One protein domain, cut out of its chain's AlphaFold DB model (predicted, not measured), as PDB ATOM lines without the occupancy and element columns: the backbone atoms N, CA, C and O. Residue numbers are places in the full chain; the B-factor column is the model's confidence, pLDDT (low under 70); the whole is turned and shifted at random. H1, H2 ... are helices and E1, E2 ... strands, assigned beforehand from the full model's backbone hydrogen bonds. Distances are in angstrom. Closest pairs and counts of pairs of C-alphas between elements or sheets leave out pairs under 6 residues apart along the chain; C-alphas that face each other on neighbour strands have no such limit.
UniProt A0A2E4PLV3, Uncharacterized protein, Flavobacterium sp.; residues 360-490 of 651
ATOM      1  N   PHE A 360      88.473  12.060  13.231       95.81
ATOM      2  CA  PHE A 360      87.304  11.196  13.163       95.81
ATOM      3  C   PHE A 360      86.186  11.812  13.997       95.81
ATOM      4  O   PHE A 360      86.155  11.690  15.220       95.81
ATOM      5  N   THR A 361      85.280  12.519  13.327       93.69
ATOM      6  CA  THR A 361      84.090  13.115  13.948       93.69
ATOM      7  C   THR A 361      82.984  12.078  14.099       93.69
ATOM      8  O   THR A 361      82.958  11.092  13.364       93.69
ATOM      9  N   ASN A 362      82.014  12.335  14.978       92.94
ATOM     10  CA  ASN A 362      80.874  11.443  15.184       92.94
ATOM     11  C   ASN A 362      80.158  11.029  13.880       92.94
ATOM     12  O   ASN A 362      79.782   9.871  13.689       92.94
ATOM     13  N   THR A 363      80.017  11.957  12.932       92.31
ATOM     14  CA  THR A 363      79.412  11.653  11.630       92.31
ATOM     15  C   THR A 363      80.233  10.624  10.845       92.31
ATOM     16  O   THR A 363      79.680   9.669  10.289       92.31
ATOM     17  N   TYR A 364      81.559  10.772  10.827       94.44
ATOM     18  CA  TYR A 364      82.417   9.831  10.117       94.44
ATOM     19  C   TYR A 364      82.551   8.493  10.859       94.44
ATOM     20  O   TYR A 364      82.538   7.440  10.221       94.44
ATOM     21  N   LEU A 365      82.577   8.515  12.196       96.06
ATOM     22  CA  LEU A 365      82.492   7.315  13.033       96.06
ATOM     23  C   LEU A 365      81.221   6.516  12.716       96.06
ATOM     24  O   LEU A 365      81.311   5.326  12.430       96.06
ATOM     25  N   SER A 366      80.065   7.188  12.644       95.81
ATOM     26  CA  SER A 366      78.779   6.595  12.233       95.81
ATOM     27  C   SER A 366      78.861   5.950  10.850       95.81
ATOM     28  O   SER A 366      78.377   4.836  10.651       95.81
ATOM     29  N   THR A 367      79.547   6.603   9.910       93.75
ATOM     30  CA  THR A 367      79.751   6.077   8.553       93.75
ATOM     31  C   THR A 367      80.582   4.791   8.552       93.75
ATOM     32  O   THR A 367      80.182   3.806   7.927       93.75
ATOM     33  N   ILE A 368      81.729   4.773   9.244       95.12
ATOM     34  CA  ILE A 368      82.585   3.577   9.348       95.12
ATOM     35  C   ILE A 368      81.822   2.458  10.056       95.12
ATOM     36  O   ILE A 368      81.752   1.338   9.550       95.12
ATOM     37  N   TYR A 369      81.199   2.782  11.188       96.62
ATOM     38  CA  TYR A 369      80.415   1.854  11.986       96.62
ATOM     39  C   TYR A 369      79.329   1.175  11.148       96.62
ATOM     40  O   TYR A 369      79.311  -0.049  11.046       96.62
ATOM     41  N   LYS A 370      78.476   1.936  10.450       93.31
ATOM     42  CA  LYS A 370      77.406   1.367   9.615       93.31
ATOM     43  C   LYS A 370      77.919   0.542   8.445       93.31
ATOM     44  O   LYS A 370      77.285  -0.443   8.049       93.31
ATOM     45  N   ARG A 371      79.050   0.934   7.865       91.44
ATOM     46  CA  ARG A 371      79.627   0.233   6.719       91.44
ATOM     47  C   ARG A 371      80.233  -1.107   7.128       91.44
ATOM     48  O   ARG A 371      79.899  -2.111   6.497       91.44
ATOM     49  N   ASP A 372      81.049  -1.111   8.178       93.50
ATOM     50  CA  ASP A 372      82.020  -2.179   8.436       93.50
ATOM     51  C   ASP A 372      81.839  -2.900   9.781       93.50
ATOM     52  O   ASP A 372      82.430  -3.964   9.958       93.50
ATOM     53  N   VAL A 373      81.045  -2.359  10.715       95.31
ATOM     54  CA  VAL A 373      80.877  -2.909  12.076       95.31
ATOM     55  C   VAL A 373      79.437  -3.358  12.322       95.31
ATOM     56  O   VAL A 373      79.194  -4.530  12.596       95.31
ATOM     57  N   PHE A 374      78.470  -2.451  12.173       94.50
ATOM     58  CA  PHE A 374      77.061  -2.709  12.454       94.50
ATOM     59  C   PHE A 374      76.528  -3.866  11.615       94.50
ATOM     60  O   PHE A 374      76.495  -3.799  10.376       94.50
ATOM     61  N   ARG A 375      76.104  -4.918  12.319       91.88
ATOM     62  CA  ARG A 375      75.509  -6.151  11.802       91.88
ATOM     63  C   ARG A 375      76.334  -6.765  10.673       91.88
ATOM     64  O   ARG A 375      75.779  -7.387   9.773       91.88
ATOM     65  N   LYS A 376      77.662  -6.578  10.697       91.31
ATOM     66  CA  LYS A 376      78.571  -6.967   9.605       91.31
ATOM     67  C   LYS A 376      78.370  -8.418   9.178       91.31
ATOM     68  O   LYS A 376      78.375  -8.693   7.980       91.31
ATOM     69  N   ASP A 377      78.160  -9.311  10.143       90.56
ATOM     70  CA  ASP A 377      78.034 -10.748   9.909       90.56
ATOM     71  C   ASP A 377      76.591 -11.250   9.793       90.56
ATOM     72  O   ASP A 377      76.382 -12.393   9.394       90.56
ATOM     73  N   CYS A 378      75.599 -10.385  10.015       89.62
ATOM     74  CA  CYS A 378      74.184 -10.724   9.907       89.62
ATOM     75  C   CYS A 378      73.780 -11.009   8.441       89.62
ATOM     76  O   CYS A 378      73.941 -10.129   7.584       89.62
ATOM     77  N   PRO A 379      73.226 -12.199   8.129       88.88
ATOM     78  CA  PRO A 379      72.798 -12.557   6.774       88.88
ATOM     79  C   PRO A 379      71.749 -11.606   6.188       88.88
ATOM     80  O   PRO A 379      71.910 -11.152   5.054       88.88
ATOM     81  N   ASP A 380      70.734 -11.232   6.971       85.56
ATOM     82  CA  ASP A 380      69.667 -10.327   6.522       85.56
ATOM     83  C   ASP A 380      70.219  -8.938   6.191       85.56
ATOM     84  O   ASP A 380      69.905  -8.350   5.157       85.56
ATOM     85  N   TRP A 381      71.135  -8.429   7.017       88.00
ATOM     86  CA  TRP A 381      71.794  -7.153   6.751       88.00
ATOM     87  C   TRP A 381      72.662  -7.194   5.489       88.00
ATOM     88  O   TRP A 381      72.676  -6.234   4.714       88.00
ATOM     89  N   LYS A 382      73.365  -8.309   5.242       89.69
ATOM     90  CA  LYS A 382      74.128  -8.523   4.001       89.69
ATOM     91  C   LYS A 382      73.205  -8.554   2.781       89.69
ATOM     92  O   LYS A 382      73.536  -7.931   1.769       89.69
ATOM     93  N   PHE A 383      72.059  -9.230   2.882       86.44
ATOM     94  CA  PHE A 383      71.040  -9.267   1.833       86.44
ATOM     95  C   PHE A 383      70.521  -7.857   1.518       86.44
ATOM     96  O   PHE A 383      70.637  -7.393   0.384       86.44
ATOM     97  N   LEU A 384      70.092  -7.121   2.544       86.44
ATOM     98  CA  LEU A 384      69.627  -5.741   2.430       86.44
ATOM     99  C   LEU A 384      70.696  -4.831   1.791       86.44
ATOM    100  O   LEU A 384      70.434  -4.139   0.802       86.44
ATOM    101  N   LYS A 385      71.950  -4.872   2.266       89.88
ATOM    102  CA  LYS A 385      73.064  -4.100   1.675       89.88
ATOM    103  C   LYS A 385      73.316  -4.437   0.201       89.88
ATOM    104  O   LYS A 385      73.715  -3.551  -0.567       89.88
ATOM    105  N   LYS A 386      73.099  -5.691  -0.210       90.56
ATOM    106  CA  LYS A 386      73.210  -6.112  -1.613       90.56
ATOM    107  C   LYS A 386      72.126  -5.446  -2.459       90.56
ATOM    108  O   LYS A 386      72.473  -4.827  -3.468       90.56
ATOM    109  N   SER A 387      70.865  -5.486  -2.025       88.94
ATOM    110  CA  SER A 387      69.761  -4.790  -2.699       88.94
ATOM    111  C   SER A 387      70.003  -3.287  -2.800       88.94
ATOM    112  O   SER A 387      69.931  -2.716  -3.891       88.94
ATOM    113  N   HIS A 388      70.408  -2.650  -1.695       93.75
ATOM    114  CA  HIS A 388      70.759  -1.227  -1.671       93.75
ATOM    115  C   HIS A 388      71.838  -0.882  -2.707       93.75
ATOM    116  O   HIS A 388      71.692   0.069  -3.478       93.75
ATOM    117  N   SER A 389      72.894  -1.696  -2.785       94.25
ATOM    118  CA  SER A 389      73.992  -1.504  -3.739       94.25
ATOM    119  C   SER A 389      73.549  -1.659  -5.196       94.25
ATOM    120  O   SER A 389      74.040  -0.925  -6.060       94.25
ATOM    121  N   LEU A 390      72.634  -2.591  -5.484       95.62
ATOM    122  CA  LEU A 390      72.070  -2.790  -6.823       95.62
ATOM    123  C   LEU A 390      71.241  -1.581  -7.261       95.62
ATOM    124  O   LEU A 390      71.498  -1.036  -8.337       95.62
ATOM    125  N   ILE A 391      70.330  -1.099  -6.409       96.12
ATOM    126  CA  ILE A 391      69.525   0.098  -6.695       96.12
ATOM    127  C   ILE A 391      70.410   1.334  -6.854       96.12
ATOM    128  O   ILE A 391      70.238   2.102  -7.798       96.12
ATOM    129  N   LYS A 392      71.423   1.506  -5.998       95.25
ATOM    130  CA  LYS A 392      72.372   2.620  -6.114       95.25
ATOM    131  C   LYS A 392      73.113   2.615  -7.456       95.25
ATOM    132  O   LYS A 392      73.291   3.671  -8.062       95.25
ATOM    133  N   ARG A 393      73.540   1.442  -7.944       94.94
ATOM    134  CA  ARG A 393      74.170   1.304  -9.273       94.94
ATOM    135  C   ARG A 393      73.179   1.555 -10.407       94.94
ATOM    136  O   ARG A 393      73.549   2.211 -11.376       94.94
ATOM    137  N   TYR A 394      71.947   1.069 -10.278       96.56
ATOM    138  CA  TYR A 394      70.882   1.345 -11.236       96.56
ATOM    139  C   TYR A 394      70.611   2.852 -11.356       96.56
ATOM    140  O   TYR A 394      70.634   3.368 -12.469       96.56
ATOM    141  N   ASN A 395      70.467   3.569 -10.237       95.31
ATOM    142  CA  ASN A 395      70.260   5.022 -10.230       95.31
ATOM    143  C   ASN A 395      71.439   5.765 -10.881       95.31
ATOM    144  O   ASN A 395      71.230   6.636 -11.719       95.31
ATOM    145  N   LEU A 396      72.679   5.348 -10.600       94.00
ATOM    146  CA  LEU A 396      73.863   5.910 -11.259       94.00
ATOM    147  C   LEU A 396      73.868   5.661 -12.779       94.00
ATOM    148  O   LEU A 396      74.348   6.490 -13.553       94.00
ATOM    149  N   HIS A 397      73.385   4.500 -13.228       95.00
ATOM    150  CA  HIS A 397      73.200   4.243 -14.654       95.00
ATOM    151  C   HIS A 397      72.085   5.107 -15.228       95.00
ATOM    152  O   HIS A 397      72.279   5.655 -16.305       95.00
ATOM    153  N   LEU A 398      70.977   5.278 -14.510       95.06
ATOM    154  CA  LEU A 398      69.841   6.087 -14.938       95.06
ATOM    155  C   LEU A 398      70.236   7.552 -15.161       95.06
ATOM    156  O   LEU A 398      69.841   8.131 -16.169       95.06
ATOM    157  N   GLU A 399      71.078   8.107 -14.285       94.00
ATOM    158  CA  GLU A 399      71.652   9.455 -14.412       94.00
ATOM    159  C   GLU A 399      72.560   9.615 -15.641       94.00
ATOM    160  O   GLU A 399      72.679  10.706 -16.189       94.00
ATOM    161  N   ARG A 400      73.229   8.540 -16.080       93.25
ATOM    162  CA  ARG A 400      74.249   8.594 -17.145       93.25
ATOM    163  C   ARG A 400      73.739   8.152 -18.513       93.25
ATOM    164  O   ARG A 400      74.170   8.691 -19.525       93.25
ATOM    165  N   ASN A 401      72.926   7.100 -18.556       95.12
ATOM    166  CA  ASN A 401      72.414   6.467 -19.768       95.12
ATOM    167  C   ASN A 401      71.190   5.589 -19.433       95.12
ATOM    168  O   ASN A 401      71.318   4.512 -18.840       95.12
ATOM    169  N   LYS A 402      70.006   6.032 -19.872       95.69
ATOM    170  CA  LYS A 402      68.722   5.364 -19.603       95.69
ATOM    171  C   LYS A 402      68.652   3.935 -20.154       95.69
ATOM    172  O   LYS A 402      68.112   3.060 -19.483       95.69
ATOM    173  N   GLU A 403      69.219   3.683 -21.330       94.75
ATOM    174  CA  GLU A 403      69.161   2.364 -21.970       94.75
ATOM    175  C   GLU A 403      70.026   1.344 -21.224       94.75
ATOM    176  O   GLU A 403      69.577   0.254 -20.869       94.75
ATOM    177  N   ARG A 404      71.233   1.757 -20.824       93.44
ATOM    178  CA  ARG A 404      72.090   0.952 -19.948       93.44
ATOM    179  C   ARG A 404      71.423   0.660 -18.602       93.44
ATOM    180  O   ARG A 404      71.605  -0.425 -18.055       93.44
ATOM    181  N   ALA A 405      70.660   1.610 -18.059       95.44
ATOM    182  CA  ALA A 405      69.906   1.400 -16.828       95.44
ATOM    183  C   ALA A 405      68.795   0.354 -17.010       95.44
ATOM    184  O   ALA A 405      68.645  -0.511 -16.149       95.44
ATOM    185  N   ARG A 406      68.056   0.382 -18.132       95.06
ATOM    186  CA  ARG A 406      67.041  -0.636 -18.469       95.06
ATOM    187  C   ARG A 406      67.652  -2.031 -18.575       95.06
ATOM    188  O   ARG A 406      67.178  -2.941 -17.901       95.06
ATOM    189  N   GLN A 407      68.747  -2.173 -19.321       95.38
ATOM    190  CA  GLN A 407      69.477  -3.441 -19.428       95.38
ATOM    191  C   GLN A 407      69.964  -3.929 -18.058       95.38
ATOM    192  O   GLN A 407      69.753  -5.083 -17.695       95.38
ATOM    193  N   PHE A 408      70.554  -3.039 -17.251       96.06
ATOM    194  CA  PHE A 408      71.003  -3.377 -15.897       96.06
ATOM    195  C   PHE A 408      69.843  -3.833 -15.001       96.06
ATOM    196  O   PHE A 408      70.015  -4.776 -14.227       96.06
ATOM    197  N   LYS A 409      68.671  -3.193 -15.114       95.75
ATOM    198  CA  LYS A 409      67.455  -3.551 -14.371       95.75
ATOM    199  C   LYS A 409      67.001  -4.977 -14.684       95.75
ATOM    200  O   LYS A 409      66.707  -5.716 -13.751       95.75
ATOM    201  N   ILE A 410      66.978  -5.339 -15.968       95.00
ATOM    202  CA  ILE A 410      66.577  -6.668 -16.453       95.00
ATOM    203  C   ILE A 410      67.593  -7.721 -16.004       95.00
ATOM    204  O   ILE A 410      67.223  -8.676 -15.339       95.00
ATOM    205  N   ILE A 411      68.887  -7.504 -16.269       96.25
ATOM    206  CA  ILE A 411      69.960  -8.459 -15.933       96.25
ATOM    207  C   ILE A 411      70.005  -8.777 -14.430       96.25
ATOM    208  O   ILE A 411      70.333  -9.894 -14.042       96.25
ATOM    209  N   ASN A 412      69.705  -7.794 -13.577       94.81
ATOM    210  CA  ASN A 412      69.763  -7.955 -12.122       94.81
ATOM    211  C   ASN A 412      68.386  -8.186 -11.478       94.81
ATOM    212  O   ASN A 412      68.304  -8.124 -10.254       94.81
ATOM    213  N   ASN A 413      67.328  -8.419 -12.267       95.25
ATOM    214  CA  ASN A 413      65.958  -8.660 -11.792       95.25
ATOM    215  C   ASN A 413      65.483  -7.648 -10.733       95.25
ATOM    216  O   ASN A 413      64.943  -8.017  -9.693       95.25
ATOM    217  N   ILE A 414      65.707  -6.352 -10.976       94.25
ATOM    218  CA  ILE A 414      65.369  -5.312  -9.997       94.25
ATOM    219  C   ILE A 414      63.845  -5.140  -9.892       94.25
ATOM    220  O   ILE A 414      63.198  -4.650 -10.828       94.25
ATOM    221  N   THR A 415      63.289  -5.479  -8.726       92.56
ATOM    222  CA  THR A 415      61.852  -5.393  -8.411       92.56
ATOM    223  C   THR A 415      61.471  -4.058  -7.755       92.56
ATOM    224  O   THR A 415      62.329  -3.239  -7.420       92.56
ATOM    225  N   LYS A 416      60.162  -3.808  -7.579       89.50
ATOM    226  CA  LYS A 416      59.654  -2.632  -6.843       89.50
ATOM    227  C   LYS A 416      60.038  -2.679  -5.359       89.50
ATOM    228  O   LYS A 416      60.396  -1.640  -4.805       89.50
ATOM    229  N   ASP A 417      60.034  -3.863  -4.757       85.25
ATOM    230  CA  ASP A 417      60.332  -4.056  -3.333       85.25
ATOM    231  C   ASP A 417      61.777  -3.668  -3.012       85.25
ATOM    232  O   ASP A 417      62.034  -2.968  -2.034       85.25
ATOM    233  N   MET A 418      62.716  -3.950  -3.921       90.12
ATOM    234  CA  MET A 418      64.110  -3.521  -3.780       90.12
ATOM    235  C   MET A 418      64.269  -1.991  -3.692       90.12
ATOM    236  O   MET A 418      65.188  -1.499  -3.035       90.12
ATOM    237  N   PHE A 419      63.385  -1.201  -4.317       90.44
ATOM    238  CA  PHE A 419      63.399   0.260  -4.147       90.44
ATOM    239  C   PHE A 419      62.892   0.689  -2.767       90.44
ATOM    240  O   PHE A 419      63.361   1.700  -2.239       90.44
ATOM    241  N   GLN A 420      61.951  -0.054  -2.179       86.50
ATOM    242  CA  GLN A 420      61.500   0.184  -0.807       86.50
ATOM    243  C   GLN A 420      62.608  -0.190   0.186       86.50
ATOM    244  O   GLN A 420      62.975   0.644   1.014       86.50
ATOM    245  N   GLU A 421      63.242  -1.356   0.010       86.69
ATOM    246  CA  GLU A 421      64.452  -1.768   0.739       86.69
ATOM    247  C   GLU A 421      65.520  -0.676   0.696       86.69
ATOM    248  O   GLU A 421      66.034  -0.250   1.732       86.69
ATOM    249  N   TYR A 422      65.815  -0.163  -0.503       91.44
ATOM    250  CA  TYR A 422      66.780   0.913  -0.687       91.44
ATOM    251  C   TYR A 422      66.437   2.145   0.155       91.44
ATOM    252  O   TYR A 422      67.330   2.666   0.819       91.44
ATOM    253  N   LYS A 423      65.176   2.604   0.170       90.00
ATOM    254  CA  LYS A 423      64.761   3.771   0.970       90.00
ATOM    255  C   LYS A 423      64.951   3.528   2.467       90.00
ATOM    256  O   LYS A 423      65.497   4.392   3.152       90.00
ATOM    257  N   ILE A 424      64.547   2.357   2.960       86.69
ATOM    258  CA  ILE A 424      64.643   2.014   4.384       86.69
ATOM    259  C   ILE A 424      66.112   1.945   4.821       86.69
ATOM    260  O   ILE A 424      66.507   2.568   5.811       86.69
ATOM    261  N   ILE A 425      66.945   1.244   4.049       88.75
ATOM    262  CA  ILE A 425      68.379   1.107   4.323       88.75
ATOM    263  C   ILE A 425      69.078   2.453   4.192       88.75
ATOM    264  O   ILE A 425      69.905   2.790   5.031       88.75
ATOM    265  N   GLN A 426      68.747   3.250   3.176       90.75
ATOM    266  CA  GLN A 426      69.321   4.580   3.006       90.75
ATOM    267  C   GLN A 426      69.014   5.466   4.220       90.75
ATOM    268  O   GLN A 426      69.913   6.154   4.695       90.75
ATOM    269  N   GLY A 427      67.794   5.406   4.765       88.44
ATOM    270  CA  GLY A 427      67.444   6.094   6.009       88.44
ATOM    271  C   GLY A 427      68.292   5.631   7.199       88.44
ATOM    272  O   GLY A 427      68.804   6.461   7.942       88.44
ATOM    273  N   SER A 428      68.496   4.319   7.348       88.88
ATOM    274  CA  SER A 428      69.361   3.727   8.383       88.88
ATOM    275  C   SER A 428      70.837   4.134   8.241       88.88
ATOM    276  O   SER A 428      71.463   4.552   9.213       88.88
ATOM    277  N   LEU A 429      71.396   4.093   7.029       88.25
ATOM    278  CA  LEU A 429      72.799   4.436   6.768       88.25
ATOM    279  C   LEU A 429      73.130   5.907   7.059       88.25
ATOM    280  O   LEU A 429      74.291   6.222   7.309       88.25
ATOM    281  N   MET A 430      72.133   6.795   7.022       87.56
ATOM    282  CA  MET A 430      72.296   8.222   7.317       87.56
ATOM    283  C   MET A 430      72.109   8.558   8.807       87.56
ATOM    284  O   MET A 430      72.364   9.695   9.210       87.56
ATOM    285  N   LYS A 431      71.673   7.601   9.641       90.81
ATOM    286  CA  LYS A 431      71.504   7.824  11.082       90.81
ATOM    287  C   LYS A 431      72.862   7.996  11.764       90.81
ATOM    288  O   LYS A 431      73.762   7.166  11.637       90.81
ATOM    289  N   LYS A 432      72.983   9.061  12.554       93.25
ATOM    290  CA  LYS A 432      74.148   9.327  13.408       93.25
ATOM    291  C   LYS A 432      73.977   8.620  14.745       93.25
ATOM    292  O   LYS A 432      72.863   8.564  15.258       93.25
ATOM    293  N   HIS A 433      75.068   8.067  15.258       95.69
ATOM    294  CA  HIS A 433      75.073   7.274  16.485       95.69
ATOM    295  C   HIS A 433      75.848   8.000  17.584       95.69
ATOM    296  O   HIS A 433      76.548   8.974  17.314       95.69
ATOM    297  N   GLU A 434      75.685   7.561  18.822       96.62
ATOM    298  CA  GLU A 434      76.422   8.041  19.990       96.62
ATOM    299  C   GLU A 434      77.299   6.900  20.494       96.62
ATOM    300  O   GLU A 434      76.786   5.851  20.869       96.62
ATOM    301  N   PHE A 435      78.621   7.066  20.418       97.75
ATOM    302  CA  PHE A 435      79.577   5.979  20.629       97.75
ATOM    303  C   PHE A 435      80.048   5.901  22.077       97.75
ATOM    304  O   PHE A 435      81.000   6.580  22.456       97.75
ATOM    305  N   PHE A 436      79.419   5.045  22.873       97.75
ATOM    306  CA  PHE A 436      79.775   4.832  24.274       97.75
ATOM    307  C   PHE A 436      80.958   3.874  24.420       97.75
ATOM    308  O   PHE A 436      81.061   2.888  23.686       97.75
ATOM    309  N   LEU A 437      81.858   4.155  25.369       94.31
ATOM    310  CA  LEU A 437      83.016   3.293  25.645       94.31
ATOM    311  C   LEU A 437      82.584   1.885  26.067       94.31
ATOM    312  O   LEU A 437      83.144   0.898  25.587       94.31
ATOM    313  N   PHE A 438      81.562   1.811  26.920       93.25
ATOM    314  CA  PHE A 438      80.967   0.572  27.402       93.25
ATOM    315  C   PHE A 438      79.458   0.602  27.197       93.25
ATOM    316  O   PHE A 438      78.807   1.629  27.355       93.25
ATOM    317  N   THR A 439      78.911  -0.544  26.808       94.12
ATOM    318  CA  THR A 439      77.501  -0.705  26.453       94.12
ATOM    319  C   THR A 439      76.955  -2.018  26.992       94.12
ATOM    320  O   THR A 439      77.676  -3.015  27.146       94.12
ATOM    321  N   GLU A 440      75.649  -2.028  27.238       93.50
ATOM    322  CA  GLU A 440      74.931  -3.195  27.733       93.50
ATOM    323  C   GLU A 440      74.898  -4.346  26.714       93.50
ATOM    324  O   GLU A 440      74.927  -4.158  25.492       93.50
ATOM    325  N   LYS A 441      74.740  -5.577  27.217       92.25
ATOM    326  CA  LYS A 441      74.656  -6.800  26.398       92.25
ATOM    327  C   LYS A 441      73.534  -6.741  25.355       92.25
ATOM    328  O   LYS A 441      73.696  -7.266  24.252       92.25
ATOM    329  N   LYS A 442      72.408  -6.097  25.685       91.12
ATOM    330  CA  LYS A 442      71.268  -5.928  24.770       91.12
ATOM    331  C   LYS A 442      71.658  -5.104  23.544       91.12
ATOM    332  O   LYS A 442      71.375  -5.532  22.426       91.12
ATOM    333  N   LEU A 443      72.346  -3.978  23.749       92.00
ATOM    334  CA  LEU A 443      72.849  -3.148  22.660       92.00
ATOM    335  C   LEU A 443      73.866  -3.932  21.824       92.00
ATOM    336  O   LEU A 443      73.661  -4.091  20.629       92.00
ATOM    337  N   LYS A 444      74.863  -4.571  22.446       92.19
ATOM    338  CA  LYS A 444      75.840  -5.410  21.720       92.19
ATOM    339  C   LYS A 444      75.180  -6.495  20.855       92.19
ATOM    340  O   LYS A 444      75.610  -6.731  19.729       92.19
ATOM    341  N   LYS A 445      74.105  -7.134  21.336       90.19
ATOM    342  CA  LYS A 445      73.322  -8.109  20.549       90.19
ATOM    343  C   LYS A 445      72.594  -7.455  19.368       90.19
ATOM    344  O   LYS A 445      72.544  -8.038  18.284       90.19
ATOM    345  N   HIS A 446      72.045  -6.257  19.564       88.81
ATOM    346  CA  HIS A 446      71.416  -5.467  18.503       88.81
ATOM    347  C   HIS A 446      72.414  -5.088  17.394       88.81
ATOM    348  O   HIS A 446      72.070  -5.099  16.210       88.81
ATOM    349  N   GLU A 447      73.665  -4.815  17.768       91.50
ATOM    350  CA  GLU A 447      74.737  -4.478  16.832       91.50
ATOM    351  C   GLU A 447      75.255  -5.677  16.034       91.50
ATOM    352  O   GLU A 447      75.805  -5.478  14.955       91.50
ATOM    353  N   THR A 448      75.086  -6.911  16.516       89.94
ATOM    354  CA  THR A 448      75.578  -8.120  15.830       89.94
ATOM    355  C   THR A 448      74.499  -8.862  15.049       89.94
ATOM    356  O   THR A 448      74.804  -9.482  14.030       89.94
ATOM    357  N   SER A 449      73.240  -8.780  15.479       84.19
ATOM    358  CA  SER A 449      72.147  -9.591  14.938       84.19
ATOM    359  C   SER A 449      70.900  -8.771  14.611       84.19
ATOM    360  O   SER A 449      70.660  -7.704  15.181       84.19
ATOM    361  N   PHE A 450      70.102  -9.283  13.674       73.19
ATOM    362  CA  PHE A 450      68.744  -8.813  13.423       73.19
ATOM    363  C   PHE A 450      67.812  -9.582  14.372       73.19
ATOM    364  O   PHE A 450      67.774 -10.812  14.302       73.19
ATOM    365  N   PRO A 451      67.109  -8.921  15.304       68.88
ATOM    366  CA  PRO A 451      66.077  -9.577  16.089       68.88
ATOM    367  C   PRO A 451      65.044 -10.233  15.165       68.88
ATOM    368  O   PRO A 451      64.642  -9.651  14.159       68.88
ATOM    369  N   PHE A 452      64.583 -11.426  15.535       56.97
ATOM    370  CA  PHE A 452      63.553 -12.164  14.800       56.97
ATOM    371  C   PHE A 452      62.299 -11.310  14.522       56.97
ATOM    372  O   PHE A 452      61.771 -11.339  13.414       56.97
ATOM    373  N   MET A 453      61.887 -10.473  15.480       54.03
ATOM    374  CA  MET A 453      60.721  -9.585  15.348       54.03
ATOM    375  C   MET A 453      60.899  -8.522  14.253       54.03
ATOM    376  O   MET A 453      59.991  -8.331  13.447       54.03
ATOM    377  N   ASP A 454      62.087  -7.918  14.137       59.44
ATOM    378  CA  ASP A 454      62.386  -6.964  13.059       59.44
ATOM    379  C   ASP A 454      62.284  -7.668  11.690       59.44
ATOM    380  O   ASP A 454      61.830  -7.082  10.707       59.44
ATOM    381  N   SER A 455      62.716  -8.936  11.603       60.50
ATOM    382  CA  SER A 455      62.675  -9.709  10.349       60.50
ATOM    383  C   SER A 455      61.247 -10.059   9.925       60.50
ATOM    384  O   SER A 455      60.964 -10.178   8.733       60.50
ATOM    385  N   MET A 456      60.345 -10.195  10.900       57.25
ATOM    386  CA  MET A 456      58.951 -10.557  10.685       57.25
ATOM    387  C   MET A 456      58.122  -9.345  10.236       57.25
ATOM    388  O   MET A 456      57.400  -9.454   9.247       57.25
ATOM    389  N   GLU A 457      58.299  -8.172  10.860       62.25
ATOM    390  CA  GLU A 457      57.659  -6.915  10.420       62.25
ATOM    391  C   GLU A 457      58.071  -6.507   8.999       62.25
ATOM    392  O   GLU A 457      57.244  -6.038   8.212       62.25
ATOM    393  N   PHE A 458      59.340  -6.728   8.639       65.31
ATOM    394  CA  PHE A 458      59.823  -6.483   7.279       65.31
ATOM    395  C   PHE A 458      59.103  -7.338   6.236       65.31
ATOM    396  O   PHE A 458      58.883  -6.873   5.123       65.31
ATOM    397  N   ARG A 459      58.727  -8.575   6.583       64.44
ATOM    398  CA  ARG A 459      58.065  -9.500   5.655       64.44
ATOM    399  C   ARG A 459      56.569  -9.223   5.509       64.44
ATOM    400  O   ARG A 459      56.022  -9.535   4.455       64.44
ATOM    401  N   THR A 460      55.914  -8.639   6.517       65.94
ATOM    402  CA  THR A 460      54.452  -8.455   6.534       65.94
ATOM    403  C   THR A 460      53.972  -7.060   6.121       65.94
ATOM    404  O   THR A 460      52.867  -6.960   5.592       65.94
ATOM    405  N   ASN A 461      54.744  -5.979   6.319       70.19
ATOM    406  CA  ASN A 461      54.284  -4.619   5.986       70.19
ATOM    407  C   ASN A 461      55.404  -3.678   5.500       70.19
ATOM    408  O   ASN A 461      55.792  -2.711   6.162       70.19
ATOM    409  N   TRP A 462      55.883  -3.938   4.284       66.62
ATOM    410  CA  TRP A 462      56.982  -3.215   3.638       66.62
ATOM    411  C   TRP A 462      56.805  -1.691   3.565       66.62
ATOM    412  O   TRP A 462      57.775  -0.948   3.709       66.62
ATOM    413  N   ALA A 463      55.570  -1.203   3.400       67.00
ATOM    414  CA  ALA A 463      55.289   0.229   3.283       67.00
ATOM    415  C   ALA A 463      55.545   1.011   4.587       67.00
ATOM    416  O   ALA A 463      55.802   2.215   4.539       67.00
ATOM    417  N   LYS A 464      55.480   0.339   5.745       70.25
ATOM    418  CA  LYS A 464      55.703   0.937   7.073       70.25
ATOM    419  C   LYS A 464      56.995   0.466   7.745       70.25
ATOM    420  O   LYS A 464      57.366   1.029   8.774       70.25
ATOM    421  N   ALA A 465      57.679  -0.521   7.167       74.31
ATOM    422  CA  ALA A 465      58.878  -1.112   7.737       74.31
ATOM    423  C   ALA A 465      59.977  -0.060   7.973       74.31
ATOM    424  O   ALA A 465      60.320   0.746   7.103       74.31
ATOM    425  N   LYS A 466      60.551  -0.075   9.176       78.44
ATOM    426  CA  LYS A 466      61.710   0.734   9.556       78.44
ATOM    427  C   LYS A 466      62.691  -0.158  10.292       78.44
ATOM    428  O   LYS A 466      62.296  -0.984  11.103       78.44
ATOM    429  N   ILE A 467      63.984   0.052  10.059       81.75
ATOM    430  CA  ILE A 467      64.999  -0.571  10.907       81.75
ATOM    431  C   ILE A 467      64.965   0.178  12.242       81.75
ATOM    432  O   ILE A 467      65.335   1.362  12.313       81.75
ATOM    433  N   LEU A 468      64.468  -0.505  13.272       81.38
ATOM    434  CA  LEU A 468      64.554  -0.066  14.655       81.38
ATOM    435  C   LEU A 468      66.031  -0.070  15.025       81.38
ATOM    436  O   LEU A 468      66.660  -1.116  15.060       81.38
ATOM    437  N   GLU A 469      66.603   1.111  15.215       84.12
ATOM    438  CA  GLU A 469      68.008   1.267  15.582       84.12
ATOM    439  C   GLU A 469      68.077   2.134  16.817       84.12
ATOM    440  O   GLU A 469      67.385   3.155  16.901       84.12
ATOM    441  N   THR A 470      68.928   1.736  17.751       90.38
ATOM    442  CA  THR A 470      69.278   2.572  18.889       90.38
ATOM    443  C   THR A 470      70.138   3.738  18.420       90.38
ATOM    444  O   THR A 470      70.947   3.614  17.502       90.38
ATOM    445  N   LYS A 471      69.963   4.894  19.061       93.00
ATOM    446  CA  LYS A 471      70.857   6.041  18.870       93.00
ATOM    447  C   LYS A 471      72.250   5.744  19.437       93.00
ATOM    448  O   LYS A 471      73.251   6.148  18.857       93.00
ATOM    449  N   GLU A 472      72.301   5.017  20.546       95.62
ATOM    450  CA  GLU A 472      73.531   4.555  21.186       95.62
ATOM    451  C   GLU A 472      74.193   3.436  20.365       95.62
ATOM    452  O   GLU A 472      73.509   2.584  19.790       95.62
ATOM    453  N   ALA A 473      75.524   3.433  20.341       96.88
ATOM    454  CA  ALA A 473      76.378   2.419  19.738       96.88
ATOM    455  C   ALA A 473      77.630   2.187  20.589       96.88
ATOM    456  O   ALA A 473      78.075   3.062  21.332       96.88
ATOM    457  N   THR A 474      78.249   1.023  20.434       96.94
ATOM    458  CA  THR A 474      79.497   0.692  21.125       96.94
ATOM    459  C   THR A 474      80.702   1.262  20.381       96.94
ATOM    460  O   THR A 474      80.901   0.995  19.192       96.94
ATOM    461  N   PHE A 475      81.592   1.955  21.094       97.25
ATOM    462  CA  PHE A 475      82.938   2.273  20.620       97.25
ATOM    463  C   PHE A 475      83.854   1.034  20.698       97.25
ATOM    464  O   PHE A 475      84.774   0.923  21.515       97.25
ATOM    465  N   SER A 476      83.542   0.039  19.868       95.75
ATOM    466  CA  SER A 476      84.152  -1.295  19.895       95.75
ATOM    467  C   SER A 476      85.614  -1.307  19.441       95.75
ATOM    468  O   SER A 476      86.094  -0.375  18.791       95.75
ATOM    469  N   ASP A 477      86.342  -2.378  19.772       95.19
ATOM    470  CA  ASP A 477      87.721  -2.582  19.292       95.19
ATOM    471  C   ASP A 477      87.774  -2.604  17.766       95.19
ATOM    472  O   ASP A 477      88.587  -1.905  17.171       95.19
ATOM    473  N   SER A 478      86.832  -3.293  17.117       96.06
ATOM    474  CA  SER A 478      86.765  -3.349  15.655       96.06
ATOM    475  C   SER A 478      86.565  -1.973  15.017       96.06
ATOM    476  O   SER A 478      87.170  -1.681  13.986       96.06
ATOM    477  N   LEU A 479      85.738  -1.103  15.612       97.06
ATOM    478  CA  LEU A 479      85.582   0.270  15.125       97.06
ATOM    479  C   LEU A 479      86.896   1.051  15.266       97.06
ATOM    480  O   LEU A 479      87.315   1.728  14.325       97.06
ATOM    481  N   PHE A 480      87.561   0.920  16.414       96.56
ATOM    482  CA  PHE A 480      88.842   1.566  16.680       96.56
ATOM    483  C   PHE A 480      89.955   1.093  15.725       96.56
ATOM    484  O   PHE A 480      90.679   1.911  15.156       96.56
ATOM    485  N   GLU A 481      90.051  -0.212  15.469       96.75
ATOM    486  CA  GLU A 481      90.989  -0.799  14.506       96.75
ATOM    487  C   GLU A 481      90.763  -0.280  13.083       96.75
ATOM    488  O   GLU A 481      91.723   0.022  12.372       96.75
ATOM    489  N   LEU A 482      89.506  -0.128  12.654       96.81
ATOM    490  CA  LEU A 482      89.175   0.405  11.329       96.81
ATOM    491  C   LEU A 482      89.588   1.871  11.175       96.81
ATOM    492  O   LEU A 482      90.123   2.255  10.133       96.81
ATOM    493  N   ILE A 483      89.364   2.680  12.212       96.12
ATOM    494  CA  ILE A 483      89.807   4.078  12.292       96.12
ATOM    495  C   ILE A 483      91.331   4.150  12.167       96.12
ATOM    496  O   ILE A 483      91.862   4.879  11.329       96.12
ATOM    497  N   PHE A 484      92.040   3.330  12.942       96.00
ATOM    498  CA  PHE A 484      93.497   3.274  12.924       96.00
ATOM    499  C   PHE A 484      94.049   2.805  11.578       96.00
ATOM    500  O   PHE A 484      94.967   3.414  11.027       96.00
ATOM    501  N   LYS A 485      93.463   1.747  11.009       95.75
ATOM    502  CA  LYS A 485      93.811   1.242   9.680       95.75
ATOM    503  C   LYS A 485      93.659   2.339   8.634       95.75
ATOM    504  O   LYS A 485      94.559   2.530   7.822       95.75
ATOM    505  N   ARG A 486      92.556   3.092   8.680       95.25
ATOM    506  CA  ARG A 486      92.309   4.201   7.757       95.25
ATOM    507  C   ARG A 486      93.362   5.304   7.895       95.25
ATOM    508  O   ARG A 486      93.803   5.834   6.881       95.25
ATOM    509  N   PHE A 487      93.787   5.614   9.118       96.25
ATOM    510  CA  PHE A 487      94.869   6.568   9.360       96.25
ATOM    511  C   PHE A 487      96.205   6.085   8.794       96.25
ATOM    512  O   PHE A 487      96.856   6.817   8.048       96.25
ATOM    513  N   LYS A 488      96.570   4.827   9.061       95.81
ATOM    514  CA  LYS A 488      97.786   4.212   8.523       95.81
ATOM    515  C   LYS A 488      97.788   4.182   6.991       95.81
ATOM    516  O   LYS A 488      98.804   4.499   6.388       95.81
ATOM    517  N   GLU A 489      96.658   3.867   6.357       93.94
ATOM    518  CA  GLU A 489      96.521   3.885   4.893       93.94
ATOM    519  C   GLU A 489      96.835   5.259   4.282       93.94
ATOM    520  O   GLU A 489      97.417   5.324   3.199       93.94
ATOM    521  N   GLU A 490      96.443   6.355   4.941       93.44
ATOM    522  CA  GLU A 490      96.780   7.701   4.466       93.44
ATOM    523  C   GLU A 490      98.257   8.038   4.730       93.44
ATOM    524  O   GLU A 490      98.910   8.578   3.840       93.44
TER     525      GLU A 490
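What this domain is: This is residues 360 to 490 of the 651 residues of an uncharacterized protein of Flavobacterium sp. (UniProt A0A2E4PLV3). This is a flat arrangement of two helical groups: in one, the small parallel strand pair E1 and E2 sits among H1, H5 and H7, and in the other, H2 and H4 cross while H3 folds back beside H2's last turns as a hairpin. H6 makes a side loop with the long link after it and touches no helix. The printed part has 131 residues, mostly helix, with seven named helices and two named strands in the order H1 H2 H3 H4 E1 H5 H6 E2 H7. It is only just compact, close to loose, with a radius of gyration of the C-alphas of 16.6 A and spans of 49 by 42 by 20 A.

Where its parts are: H1 is residues 362 to 373, 14.7 A long, beginning at C-alpha 362 (80.874, 11.443, 15.184). H2, residues 379 to 400, is the longest helix at 32.0 A, and H3 is residues 402 to 411, 14.4 A. H4, residues 416 to 429, measures 20.2 A from C-alpha 416 at (59.654, -2.632, -6.843). E1 is residues 434 to 436, 6.3 A, H5 residues 441 to 448, 10.7 A, and H6 residues 452 to 460, 12.8 A. E2 is residues 472 to 474, 7.1 A. H7, residues 477 to 490, is 20.2 A long and ends at C-alpha 490 (96.780, 7.701, 4.466).

How they stand to each other: E1 and E2 are parallel at 44 degrees, with N 436 and O 473 within hydrogen-bond range at 2.8 A. E1, H5, H6 and E2 form a strand-helix-strand unit, two parallel neighbour strands with helices between them in the chain. H5 comes nearest to E2 at the C-alphas of Lys 444 and Thr 474, 7.1 A. H1 touches H7, which meets it with residues 478 to 483 alone; they are about perpendicular at 74 degrees, and their closest C-alphas are those of Tyr 369 and Leu 479, 6.2 A. H1 and H4 are close but not clearly touching, at 6.2 A between the C-alphas of Lys 370 and Leu 429. H4 touches H2, about perpendicular at 76 degrees, closest at the C-alphas of His 388 and Tyr 422, 4.6 A. H2 and H3 form a helical hairpin at a shallow tilt of 28 degrees, opposite ways, with the C-alphas of His 397 and Ala 405 4.9 A apart. H6 is close to H2 but not clearly touching, at 8.0 A between the C-alphas of Asp 380 and Ser 455. In each of the seven helices every O i to N i+4 pair is within hydrogen-bond range.

The domain as a whole: The two farthest C-alphas, those of Glu 403 and Phe 438, are 50.8 A apart. The printed part has no cut. The link from H6 to E2, 11 residues, is long; the others are tight. The mean pLDDT of the printed part is 89.2, and residues 451 to 460 and 462 to 463 are under 70.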